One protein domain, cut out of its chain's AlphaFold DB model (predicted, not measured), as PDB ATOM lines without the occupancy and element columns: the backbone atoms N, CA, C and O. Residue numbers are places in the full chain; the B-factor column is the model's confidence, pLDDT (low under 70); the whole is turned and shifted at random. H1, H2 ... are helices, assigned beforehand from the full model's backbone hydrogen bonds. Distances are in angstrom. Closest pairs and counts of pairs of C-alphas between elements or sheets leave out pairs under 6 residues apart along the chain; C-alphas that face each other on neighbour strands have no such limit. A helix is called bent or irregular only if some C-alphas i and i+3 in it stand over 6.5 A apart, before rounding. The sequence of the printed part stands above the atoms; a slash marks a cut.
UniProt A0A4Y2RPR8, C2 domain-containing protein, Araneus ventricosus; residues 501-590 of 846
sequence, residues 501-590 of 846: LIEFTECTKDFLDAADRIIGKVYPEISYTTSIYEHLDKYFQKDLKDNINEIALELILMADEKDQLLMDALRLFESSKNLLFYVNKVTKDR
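AT A GLANCE: This is residues 501 to 590 of the 846 residues of the protein "C2 domain-containing protein" of Araneus ventricosus (UniProt A0A4Y2RPR8). Three long helices run up and down as a slim, rod-like bundle, with H1 and H2 both packed on H3 and the tip of the H2-H3 hairpin, residues 556 to 564, sticking out at one end. H1 is shifted along the rod toward the other end, and it meets H2 through H2's first two residues alone, 528 and 529. The printed part has 90 residues with three named helices, H1, H2 and H3 in chain order, and no named strand; the class is all helix. The whole is loose, with a radius of gyration of the C-alphas of 15.6 A, and its C-alphas span 53 by 21 by 19 A.

HOW THE PARTS SIT: Start at Leu 501 and read H1, residues 501 to 522, then H2, residues 528 to 557, then H3, residues 563 to 587: they form an up-and-down bundle, each helix running against the one before it. H1 and H2 are a helical hairpin; look at Asp 516 and Tyr 528, where their closest C-alphas are 5.5 A apart. Here residues 512 to 519 of H1 touch residues 528 to 529 of H2, and the two lines stand at a shallow tilt of 11 degrees, opposite ways. H2 and H3 are the second helical hairpin, and they touch at a shallow tilt of 20 degrees, opposite ways; their closest C-alphas, those of Thr 530 and Thr 587, are 5.7 A apart. H1 and H3 touch with 18 pairs of C-alphas within 8 A, the closest being Ile 502 and Leu 572 at 4.9 A, at a shallow tilt of 21 degrees, the same way. In H3 every O i to N i+4 pair is within hydrogen-bond range; in H1 it is 17 of 18 and in H2 22 of 26.

IN THESE COORDINATES: Find C-alpha 501 at (135.680, 160.393, 193.664); from there H1 runs 31.3 A to C-alpha 522 at (127.612, 188.370, 205.273). H2 begins at C-alpha 528 and ends 39.7 A away at C-alpha 557. It is irregular, with C-alphas 531 and 534 7.9 A apart, and it has a kink of 58 degrees near residue 535. H3 runs 36.0 A from C-alpha 563 to C-alpha 587 at (133.211, 182.224, 188.879).

THE WHOLE: The two C-alphas farthest apart are those of Val 522 and Asp 560, at 53.8 A. Without residues 556 to 564, which stand free, the body spans 46 by 21 by 18 A. Both links, H1 to H2 and H2 to H3, are tight, with 5 residues each. The printed part has no cut. Its mean pLDDT is 88.4; look to residues 559 to 562 for the values under 70.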
ATOM      1  N   LEU A 501     135.744 159.217 194.532       91.44
ATOM      2  CA  LEU A 501     135.680 160.393 193.664       91.44
ATOM      3  C   LEU A 501     134.242 160.858 193.390       91.44
ATOM      4  O   LEU A 501     134.007 162.065 193.320       91.44
ATOM      5  N   ILE A 502     133.279 159.937 193.265       91.31
ATOM      6  CA  ILE A 502     131.850 160.286 193.171       91.31
ATOM      7  C   ILE A 502     131.428 161.032 194.438       91.31
ATOM      8  O   ILE A 502     130.982 162.171 194.348       91.31
ATOM      9  N   GLU A 503     131.650 160.429 195.610       90.31
ATOM     10  CA  GLU A 503     131.288 161.024 196.902       90.31
ATOM     11  C   GLU A 503     131.996 162.369 197.106       90.31
ATOM     12  O   GLU A 503     131.364 163.365 197.441       90.31
ATOM     13  N   PHE A 504     133.291 162.445 196.795       90.81
ATOM     14  CA  PHE A 504     134.067 163.675 196.871       90.81
ATOM     15  C   PHE A 504     133.482 164.784 195.990       90.81
ATOM     16  O   PHE A 504     133.306 165.905 196.460       90.81
ATOM     17  N   THR A 505     133.180 164.505 194.719       92.38
ATOM     18  CA  THR A 505     132.668 165.525 193.786       92.38
ATOM     19  C   THR A 505     131.246 165.976 194.133       92.38
ATOM     20  O   THR A 505     130.954 167.171 194.040       92.38
ATOM     21  N   GLU A 506     130.382 165.063 194.588       90.94
ATOM     22  CA  GLU A 506     129.036 165.383 195.082       90.94
ATOM     23  C   GLU A 506     129.097 166.234 196.359       90.94
ATOM     24  O   GLU A 506     128.575 167.352 196.379       90.94
ATOM     25  N   CYS A 507     129.816 165.767 197.386       89.75
ATOM     26  CA  CYS A 507     129.962 166.482 198.654       89.75
ATOM     27  C   CYS A 507     130.649 167.838 198.477       89.75
ATOM     28  O   CYS A 507     130.232 168.812 199.100       89.75
ATOM     29  N   THR A 508     131.659 167.937 197.605       91.44
ATOM     30  CA  THR A 508     132.334 169.211 197.314       91.44
ATOM     31  C   THR A 508     131.347 170.221 196.754       91.44
ATOM     32  O   THR A 508     131.277 171.344 197.239       91.44
ATOM     33  N   LYS A 509     130.541 169.843 195.757       93.56
ATOM     34  CA  LYS A 509     129.550 170.752 195.171       93.56
ATOM     35  C   LYS A 509     128.556 171.244 196.225       93.56
ATOM     36  O   LYS A 509     128.295 172.444 196.297       93.56
ATOM     37  N   ASP A 510     128.004 170.332 197.021       92.50
ATOM     38  CA  ASP A 510     126.991 170.673 198.021       92.50
ATOM     39  C   ASP A 510     127.575 171.539 199.149       92.50
ATOM     40  O   ASP A 510     126.932 172.496 199.596       92.50
ATOM     41  N   PHE A 511     128.821 171.270 199.548       94.06
ATOM     42  CA  PHE A 511     129.574 172.099 200.483       94.06
ATOM     43  C   PHE A 511     129.829 173.502 199.923       94.06
ATOM     44  O   PHE A 511     129.506 174.478 200.597       94.06
ATOM     45  N   LEU A 512     130.348 173.622 198.695       94.75
ATOM     46  CA  LEU A 512     130.608 174.916 198.052       94.75
ATOM     47  C   LEU A 512     129.323 175.749 197.952       94.75
ATOM     48  O   LEU A 512     129.313 176.923 198.319       94.75
ATOM     49  N   ASP A 513     128.207 175.124 197.565       94.56
ATOM     50  CA  ASP A 513     126.886 175.758 197.518       94.56
ATOM     51  C   ASP A 513     126.392 176.222 198.891       94.56
ATOM     52  O   ASP A 513     125.845 177.319 199.032       94.56
ATOM     53  N   ALA A 514     126.598 175.425 199.939       94.56
ATOM     54  CA  ALA A 514     126.294 175.841 201.303       94.56
ATOM     55  C   ALA A 514     127.187 177.005 201.771       94.56
ATOM     56  O   ALA A 514     126.659 177.996 202.285       94.56
ATOM     57  N   ALA A 515     128.500 176.912 201.560       95.06
ATOM     58  CA  ALA A 515     129.477 177.914 201.967       95.06
ATOM     59  C   ALA A 515     129.238 179.258 201.265       95.06
ATOM     60  O   ALA A 515     129.121 180.284 201.935       95.06
ATOM     61  N   ASP A 516     129.062 179.258 199.940       95.62
ATOM     62  CA  ASP A 516     128.801 180.469 199.154       95.62
ATOM     63  C   ASP A 516     127.484 181.140 199.539       95.62
ATOM     64  O   ASP A 516     127.418 182.367 199.635       95.62
ATOM     65  N   ARG A 517     126.432 180.362 199.830       94.69
ATOM     66  CA  ARG A 517     125.175 180.923 200.347       94.69
ATOM     67  C   ARG A 517     125.364 181.619 201.687       94.69
ATOM     68  O   ARG A 517     124.739 182.651 201.910       94.69
ATOM     69  N   ILE A 518     126.153 181.045 202.592       95.50
ATOM     70  CA  ILE A 518     126.386 181.617 203.923       95.50
ATOM     71  C   ILE A 518     127.251 182.871 203.811       95.50
ATOM     72  O   ILE A 518     126.870 183.918 204.335       95.50
ATOM     73  N   ILE A 519     128.360 182.799 203.074       94.75
ATOM     74  CA  ILE A 519     129.253 183.940 202.864       94.75
ATOM     75  C   ILE A 519     128.513 185.064 202.155       94.75
ATOM     76  O   ILE A 519     128.571 186.188 202.637       94.75
ATOM     77  N   GLY A 520     127.727 184.782 201.114       93.38
ATOM     78  CA  GLY A 520     126.956 185.797 200.393       93.38
ATOM     79  C   GLY A 520     125.948 186.566 201.262       93.38
ATOM     80  O   GLY A 520     125.603 187.700 200.936       93.38
ATOM     81  N   LYS A 521     125.499 186.008 202.400       94.00
ATOM     82  CA  LYS A 521     124.666 186.742 203.376       94.00
ATOM     83  C   LYS A 521     125.449 187.765 204.201       94.00
ATOM     84  O   LYS A 521     124.845 188.712 204.702       94.00
ATOM     85  N   VAL A 522     126.744 187.536 204.419       92.94
ATOM     86  CA  VAL A 522     127.612 188.370 205.273       92.94
ATOM     87  C   VAL A 522     128.471 189.315 204.426       92.94
ATOM     88  O   VAL A 522     128.592 190.501 204.732       92.94
ATOM     89  N   TYR A 523     129.003 188.796 203.322       91.69
ATOM     90  CA  TYR A 523     129.854 189.455 202.341       91.69
ATOM     91  C   TYR A 523     129.294 189.221 200.923       91.69
ATOM     92  O   TYR A 523     129.707 188.278 200.251       91.69
ATOM     93  N   PRO A 524     128.370 190.072 200.437       90.56
ATOM     94  CA  PRO A 524     127.672 189.855 199.162       90.56
ATOM     95  C   PRO A 524     128.578 189.757 197.927       90.56
ATOM     96  O   PRO A 524     128.216 189.114 196.947       90.56
ATOM     97  N   GLU A 525     129.750 190.393 197.981       88.75
ATOM     98  CA  GLU A 525     130.721 190.444 196.880       88.75
ATOM     99  C   GLU A 525     131.761 189.310 196.936       88.75
ATOM    100  O   GLU A 525     132.644 189.234 196.084       88.75
ATOM    101  N   ILE A 526     131.700 188.445 197.955       91.25
ATOM    102  CA  ILE A 526     132.698 187.404 198.215       91.25
ATOM    103  C   ILE A 526     132.044 186.028 198.081       91.25
ATOM    104  O   ILE A 526     130.904 185.811 198.483       91.25
ATOM    105  N   SER A 527     132.797 185.078 197.534       93.44
ATOM    106  CA  SER A 527     132.435 183.664 197.454       93.44
ATOM    107  C   SER A 527     133.625 182.817 197.899       93.44
ATOM    108  O   SER A 527     134.774 183.123 197.563       93.44
ATOM    109  N   TYR A 528     133.348 181.740 198.635       94.75
ATOM    110  CA  TYR A 528     134.334 180.713 198.951       94.75
ATOM    111  C   TYR A 528     134.897 180.101 197.670       94.75
ATOM    112  O   TYR A 528     136.110 180.094 197.479       94.75
ATOM    113  N   THR A 529     134.017 179.684 196.753       94.94
ATOM    114  CA  THR A 529     134.399 179.068 195.474       94.94
ATOM    115  C   THR A 529     135.333 179.965 194.668       94.94
ATOM    116  O   THR A 529     136.373 179.504 194.203       94.94
ATOM    117  N   THR A 530     135.021 181.259 194.548       93.38
ATOM    118  CA  THR A 530     135.908 182.220 193.869       93.38
ATOM    119  C   THR A 530     137.251 182.369 194.589       93.38
ATOM    120  O   THR A 530     138.286 182.464 193.933       93.38
ATOM    121  N   SER A 531     137.260 182.345 195.926       93.00
ATOM    122  CA  SER A 531     138.481 182.506 196.733       93.00
ATOM    123  C   SER A 531     139.463 181.343 196.563       93.00
ATOM    124  O   SER A 531     140.676 181.557 196.542       93.00
ATOM    125  N   ILE A 532     138.949 180.118 196.417       94.25
ATOM    126  CA  ILE A 532     139.766 178.905 196.266       94.25
ATOM    127  C   ILE A 532     139.950 178.474 194.805       94.25
ATOM    128  O   ILE A 532     140.592 177.454 194.552       94.25
ATOM    129  N   TYR A 533     139.405 179.225 193.844       92.50
ATOM    130  CA  TYR A 533     139.290 178.806 192.445       92.50
ATOM    131  C   TYR A 533     140.619 178.367 191.824       92.50
ATOM    132  O   TYR A 533     140.664 177.325 191.184       92.50
ATOM    133  N   GLU A 534     141.710 179.102 192.052       91.19
ATOM    134  CA  GLU A 534     143.040 178.750 191.527       91.19
ATOM    135  C   GLU A 534     143.506 177.359 191.992       91.19
ATOM    136  O   GLU A 534     144.076 176.588 191.219       91.19
ATOM    137  N   HIS A 535     143.249 177.018 193.259       92.69
ATOM    138  CA  HIS A 535     143.626 175.727 193.836       92.69
ATOM    139  C   HIS A 535     142.671 174.621 193.390       92.69
ATOM    140  O   HIS A 535     143.116 173.528 193.037       92.69
ATOM    141  N   LEU A 536     141.372 174.920 193.361       91.69
ATOM    142  CA  LEU A 536     140.337 174.001 192.906       91.69
ATOM    143  C   LEU A 536     140.536 173.633 191.429       91.69
ATOM    144  O   LEU A 536     140.443 172.466 191.057       91.69
ATOM    145  N   ASP A 537     140.886 174.611 190.597       89.75
ATOM    146  CA  ASP A 537     141.190 174.405 189.188       89.75
ATOM    147  C   ASP A 537     142.435 173.542 188.985       89.75
ATOM    148  O   ASP A 537     142.420 172.589 188.206       89.75
ATOM    149  N   LYS A 538     143.503 173.819 189.740       90.81
ATOM    150  CA  LYS A 538     144.715 172.994 189.720       90.81
ATOM    151  C   LYS A 538     144.404 171.535 190.065       90.81
ATOM    152  O   LYS A 538     144.893 170.645 189.371       90.81
ATOM    153  N   TYR A 539     143.584 171.298 191.090       90.81
ATOM    154  CA  TYR A 539     143.143 169.953 191.460       90.81
ATOM    155  C   TYR A 539     142.338 169.292 190.332       90.81
ATOM    156  O   TYR A 539     142.590 168.138 189.988       90.81
ATOM    157  N   PHE A 540     141.413 170.018 189.691       89.06
ATOM    158  CA  PHE A 540     140.642 169.478 188.569       89.06
ATOM    159  C   PHE A 540     141.511 169.100 187.372       89.06
ATOM    160  O   PHE A 540     141.396 167.991 186.856       89.06
ATOM    161  N   GLN A 541     142.371 170.013 186.924       88.12
ATOM    162  CA  GLN A 541     143.143 169.842 185.689       88.12
ATOM    163  C   GLN A 541     144.298 168.851 185.821       88.12
ATOM    164  O   GLN A 541     144.843 168.420 184.803       88.12
ATOM    165  N   LYS A 542     144.680 168.508 187.052       90.19
ATOM    166  CA  LYS A 542     145.768 167.581 187.337       90.19
ATOM    167  C   LYS A 542     145.257 166.343 188.062       90.19
ATOM    168  O   LYS A 542     145.111 165.298 187.445       90.19
ATOM    169  N   ASP A 543     144.946 166.468 189.346       89.62
ATOM    170  CA  ASP A 543     144.731 165.313 190.215       89.62
ATOM    171  C   ASP A 543     143.438 164.558 189.861       89.62
ATOM    172  O   ASP A 543     143.460 163.335 189.713       89.62
ATOM    173  N   LEU A 544     142.310 165.252 189.644       89.69
ATOM    174  CA  LEU A 544     141.069 164.589 189.219       89.69
ATOM    175  C   LEU A 544     141.211 163.984 187.816       89.69
ATOM    176  O   LEU A 544     140.810 162.841 187.597       89.69
ATOM    177  N   LYS A 545     141.801 164.737 186.882       91.88
ATOM    178  CA  LYS A 545     142.064 164.285 185.513       91.88
ATOM    179  C   LYS A 545     142.898 163.006 185.483       91.88
ATOM    180  O   LYS A 545     142.522 162.061 184.796       91.88
ATOM    181  N   ASP A 546     144.014 162.973 186.206       90.81
ATOM    182  CA  ASP A 546     144.932 161.833 186.214       90.81
ATOM    183  C   ASP A 546     144.237 160.581 186.765       90.81
ATOM    184  O   ASP A 546     144.309 159.517 186.150       90.81
ATOM    185  N   ASN A 547     143.461 160.723 187.845       90.12
ATOM    186  CA  ASN A 547     142.679 159.616 188.398       90.12
ATOM    187  C   ASN A 547     141.562 159.138 187.451       90.12
ATOM    188  O   ASN A 547     141.326 157.936 187.347       90.12
ATOM    189  N   ILE A 548     140.870 160.048 186.752       90.50
ATOM    190  CA  ILE A 548     139.851 159.673 185.757       90.50
ATOM    191  C   ILE A 548     140.492 158.938 184.579       90.50
ATOM    192  O   ILE A 548     139.960 157.914 184.160       90.50
ATOM    193  N   ASN A 549     141.632 159.413 184.073       89.19
ATOM    194  CA  ASN A 549     142.353 158.752 182.982       89.19
ATOM    195  C   ASN A 549     142.807 157.339 183.382       89.19
ATOM    196  O   ASN A 549     142.713 156.416 182.578       89.19
ATOM    197  N   GLU A 550     143.274 157.153 184.619       87.81
ATOM    198  CA  GLU A 550     143.650 155.841 185.158       87.81
ATOM    199  C   GLU A 550     142.445 154.887 185.203       87.81
ATOM    200  O   GLU A 550     142.508 153.786 184.655       87.81
ATOM    201  N   ILE A 551     141.310 155.340 185.755       86.12
ATOM    202  CA  ILE A 551     140.048 154.579 185.767       86.12
ATOM    203  C   ILE A 551     139.597 154.255 184.336       86.12
ATOM    204  O   ILE A 551     139.136 153.147 184.058       86.12
ATOM    205  N   ALA A 552     139.729 155.211 183.415       85.44
ATOM    206  CA  ALA A 552     139.335 155.041 182.027       85.44
ATOM    207  C   ALA A 552     140.164 153.955 181.322       85.44
ATOM    208  O   ALA A 552     139.604 153.079 180.662       85.44
ATOM    209  N   LEU A 553     141.487 153.967 181.508       84.50
ATOM    210  CA  LEU A 553     142.384 152.944 180.970       84.50
ATOM    211  C   LEU A 553     142.025 151.547 181.486       84.50
ATOM    212  O   LEU A 553     141.981 150.596 180.708       84.50
ATOM    213  N   GLU A 554     141.718 151.412 182.772       80.25
ATOM    214  CA  GLU A 554     141.320 150.121 183.331       80.25
ATOM    215  C   GLU A 554     139.981 149.614 182.792       80.25
ATOM    216  O   GLU A 554     139.857 148.431 182.475       80.25
ATOM    217  N   LEU A 555     138.991 150.496 182.633       79.69
ATOM    218  CA  LEU A 555     137.698 150.140 182.042       79.69
ATOM    219  C   LEU A 555     137.846 149.620 180.608       79.69
ATOM    220  O   LEU A 555     137.128 148.700 180.220       79.69
ATOM    221  N   ILE A 556     138.786 150.176 179.838       79.62
ATOM    222  CA  ILE A 556     139.111 149.703 178.486       79.62
ATOM    223  C   ILE A 556     139.751 148.306 178.538       79.62
ATOM    224  O   ILE A 556     139.421 147.443 177.725       79.62
ATOM    225  N   LEU A 557     140.634 148.053 179.510       77.00
ATOM    226  CA  LEU A 557     141.307 146.759 179.675       77.00
ATOM    227  C   LEU A 557     140.369 145.642 180.173       77.00
ATOM    228  O   LEU A 557     140.633 144.469 179.915       77.00
ATOM    229  N   MET A 558     139.268 145.979 180.850       70.00
ATOM    230  CA  MET A 558     138.294 145.031 181.416       70.00
ATOM    231  C   MET A 558     137.084 144.767 180.496       70.00
ATOM    232  O   MET A 558     135.961 144.637 180.977       70.00
ATOM    233  N   ALA A 559     137.309 144.682 179.177       55.06
ATOM    234  CA  ALA A 559     136.296 144.696 178.107       55.06
ATOM    235  C   ALA A 559     135.099 143.717 178.241       55.06
ATOM    236  O   ALA A 559     134.065 143.956 177.613       55.06
ATOM    237  N   ASP A 560     135.186 142.687 179.091       53.66
ATOM    238  CA  ASP A 560     134.119 141.715 179.367       53.66
ATOM    239  C   ASP A 560     133.542 141.874 180.799       53.66
ATOM    240  O   ASP A 560     133.839 141.122 181.724       53.66
ATOM    241  N   GLU A 561     132.706 142.909 180.932       60.41
ATOM    242  CA  GLU A 561     131.679 143.217 181.949       60.41
ATOM    243  C   GLU A 561     131.993 143.171 183.464       60.41
ATOM    244  O   GLU A 561     132.019 142.131 184.122       60.41
ATOM    245  N   LYS A 562     131.858 144.358 184.077       68.44
ATOM    246  CA  LYS A 562     130.832 144.583 185.113       68.44
ATOM    247  C   LYS A 562     130.065 145.868 184.788       68.44
ATOM    248  O   LYS A 562     130.605 146.953 184.978       68.44
ATOM    249  N   ASP A 563     128.802 145.765 184.363       76.19
ATOM    250  CA  ASP A 563     127.889 146.910 184.137       76.19
ATOM    251  C   ASP A 563     127.901 147.931 185.294       76.19
ATOM    252  O   ASP A 563     127.734 149.131 185.086       76.19
ATOM    253  N   GLN A 564     128.163 147.461 186.518       80.25
ATOM    254  CA  GLN A 564     128.320 148.301 187.701       80.25
ATOM    255  C   GLN A 564     129.469 149.316 187.584       80.25
ATOM    256  O   GLN A 564     129.292 150.461 187.978       80.25
ATOM    257  N   LEU A 565     130.619 148.936 187.020       79.25
ATOM    258  CA  LEU A 565     131.764 149.840 186.861       79.25
ATOM    259  C   LEU A 565     131.495 150.905 185.789       79.25
ATOM    260  O   LEU A 565     131.844 152.066 185.978       79.25
ATOM    261  N   LEU A 566     130.808 150.539 184.700       84.00
ATOM    262  CA  LEU A 566     130.342 151.505 183.698       84.00
ATOM    263  C   LEU A 566     129.312 152.477 184.288       84.00
ATOM    264  O   LEU A 566     129.345 153.663 183.956       84.00
ATOM    265  N   MET A 567     128.425 151.998 185.168       85.81
ATOM    266  CA  MET A 567     127.499 152.854 185.913       85.81
ATOM    267  C   MET A 567     128.220 153.802 186.865       85.81
ATOM    268  O   MET A 567     127.893 154.986 186.887       85.81
ATOM    269  N   ASP A 568     129.189 153.306 187.630       87.81
ATOM    270  CA  ASP A 568     129.966 154.129 188.557       87.81
ATOM    271  C   ASP A 568     130.781 155.186 187.781       87.81
ATOM    272  O   ASP A 568     130.806 156.352 188.167       87.81
ATOM    273  N   ALA A 569     131.336 154.843 186.613       88.44
ATOM    274  CA  ALA A 569     132.013 155.801 185.735       88.44
ATOM    275  C   ALA A 569     131.074 156.871 185.164       88.44
ATOM    276  O   ALA A 569     131.433 158.046 185.125       88.44
ATOM    277  N   LEU A 570     129.859 156.487 184.759       89.44
ATOM    278  CA  LEU A 570     128.847 157.445 184.310       89.44
ATOM    279  C   LEU A 570     128.430 158.390 185.448       89.44
ATOM    280  O   LEU A 570     128.280 159.588 185.218       89.44
ATOM    281  N   ARG A 571     128.289 157.872 186.676       91.44
ATOM    282  CA  ARG A 571     128.009 158.689 187.868       91.44
ATOM    283  C   ARG A 571     129.143 159.656 188.173       91.44
ATOM    284  O   ARG A 571     128.867 160.819 188.428       91.44
ATOM    285  N   LEU A 572     130.397 159.209 188.082       92.50
ATOM    286  CA  LEU A 572     131.560 160.077 188.271       92.50
ATOM    287  C   LEU A 572     131.605 161.197 187.225       92.50
ATOM    288  O   LEU A 572     131.927 162.340 187.548       92.50
ATOM    289  N   PHE A 573     131.268 160.890 185.971       91.88
ATOM    290  CA  PHE A 573     131.146 161.906 184.929       91.88
ATOM    291  C   PHE A 573     130.049 162.923 185.266       91.88
ATOM    292  O   PHE A 573     130.275 164.130 185.180       91.88
ATOM    293  N   GLU A 574     128.870 162.454 185.680       90.88
ATOM    294  CA  GLU A 574     127.739 163.310 186.043       90.88
ATOM    295  C   GLU A 574     128.043 164.199 187.260       90.88
ATOM    296  O   GLU A 574     127.788 165.405 187.217       90.88
ATOM    297  N   SER A 575     128.635 163.648 188.321       93.50
ATOM    298  CA  SER A 575     129.006 164.405 189.519       93.50
ATOM    299  C   SER A 575     130.102 165.435 189.222       93.50
ATOM    300  O   SER A 575     129.971 166.601 189.608       93.50
ATOM    301  N   SER A 576     131.118 165.065 188.434       92.50
ATOM    302  CA  SER A 576     132.176 165.978 187.972       92.50
ATOM    303  C   SER A 576     131.618 167.099 187.094       92.50
ATOM    304  O   SER A 576     131.974 168.266 187.269       92.50
ATOM    305  N   LYS A 577     130.686 166.774 186.186       90.12
ATOM    306  CA  LYS A 577     129.953 167.758 185.376       90.12
ATOM    307  C   LYS A 577     129.188 168.723 186.276       90.12
ATOM    308  O   LYS A 577     129.325 169.933 186.123       90.12
ATOM    309  N   ASN A 578     128.403 168.219 187.222       91.50
ATOM    310  CA  ASN A 578     127.590 169.050 188.110       91.50
ATOM    311  C   ASN A 578     128.440 170.013 188.948       91.50
ATOM    312  O   ASN A 578     128.064 171.175 189.116       91.50
ATOM    313  N   LEU A 579     129.592 169.550 189.433       92.88
ATOM    314  CA  LEU A 579     130.556 170.377 190.144       92.88
ATOM    315  C   LEU A 579     131.166 171.454 189.229       92.88
ATOM    316  O   LEU A 579     131.158 172.628 189.592       92.88
ATOM    317  N   LEU A 580     131.591 171.103 188.011       90.88
ATOM    318  CA  LEU A 580     132.109 172.070 187.031       90.88
ATOM    319  C   LEU A 580     131.071 173.147 186.663       90.88
ATOM    320  O   LEU A 580     131.395 174.333 186.594       90.88
ATOM    321  N   PHE A 581     129.811 172.752 186.454       90.06
ATOM    322  CA  PHE A 581     128.705 173.679 186.191       90.06
ATOM    323  C   PHE A 581     128.467 174.629 187.366       90.06
ATOM    324  O   PHE A 581     128.229 175.820 187.154       90.06
ATOM    325  N   TYR A 582     128.531 174.117 188.597       93.44
ATOM    326  CA  TYR A 582     128.409 174.941 189.793       93.44
ATOM    327  C   TYR A 582     129.554 175.956 189.890       93.44
ATOM    328  O   TYR A 582     129.293 177.150 190.032       93.44
ATOM    329  N   VAL A 583     130.803 175.510 189.728       92.75
ATOM    330  CA  VAL A 583     131.979 176.392 189.759       92.75
ATOM    331  C   VAL A 583     131.845 177.495 188.711       92.75
ATOM    332  O   VAL A 583     131.949 178.667 189.058       92.75
ATOM    333  N   ASN A 584     131.497 177.157 187.466       90.62
ATOM    334  CA  ASN A 584     131.296 178.150 186.409       90.62
ATOM    335  C   ASN A 584     130.166 179.149 186.719       90.62
ATOM    336  O   ASN A 584     130.297 180.343 186.454       90.62
ATOM    337  N   LYS A 585     129.056 178.688 187.312       91.56
ATOM    338  CA  LYS A 585     127.955 179.572 187.727       91.56
ATOM    339  C   LYS A 585     128.442 180.667 188.682       91.56
ATOM    340  O   LYS A 585     127.953 181.794 188.599       91.56
ATOM    341  N   VAL A 586     129.371 180.336 189.578       91.69
ATOM    342  CA  VAL A 586     129.892 181.260 190.592       91.69
ATOM    343  C   VAL A 586     131.030 182.123 190.041       91.69
ATOM    344  O   VAL A 586     130.994 183.343 190.188       91.69
ATOM    345  N   THR A 587     132.006 181.523 189.353       89.19
ATOM    346  CA  THR A 587     133.211 182.224 188.879       89.19
ATOM    347  C   THR A 587     133.016 182.965 187.558       89.19
ATOM    348  O   THR A 587     133.801 183.859 187.241       89.19
ATOM    349  N   LYS A 588     131.958 182.642 186.799       87.56
ATOM    350  CA  LYS A 588     131.695 183.157 185.441       87.56
ATOM    351  C   LYS A 588     132.888 182.941 184.507       87.56
ATOM    352  O   LYS A 588     133.265 183.829 183.736       87.56
ATOM    353  N   ASP A 589     133.494 181.766 184.618       79.31
ATOM    354  CA  ASP A 589     134.668 181.392 183.854       79.31
ATOM    355  C   ASP A 589     134.359 181.316 182.351       79.31
ATOM    356  O   ASP A 589     133.517 180.551 181.879       79.31
ATOM    357  N   ARG A 590     135.087 182.117 181.569       79.06
ATOM    358  CA  ARG A 590     134.941 182.168 180.108       79.06
ATOM    359  C   ARG A 590     135.463 180.906 179.420       79.06
ATOM    360  O   ARG A 590     135.112 180.680 178.270       79.06
TER     361      ARG A 590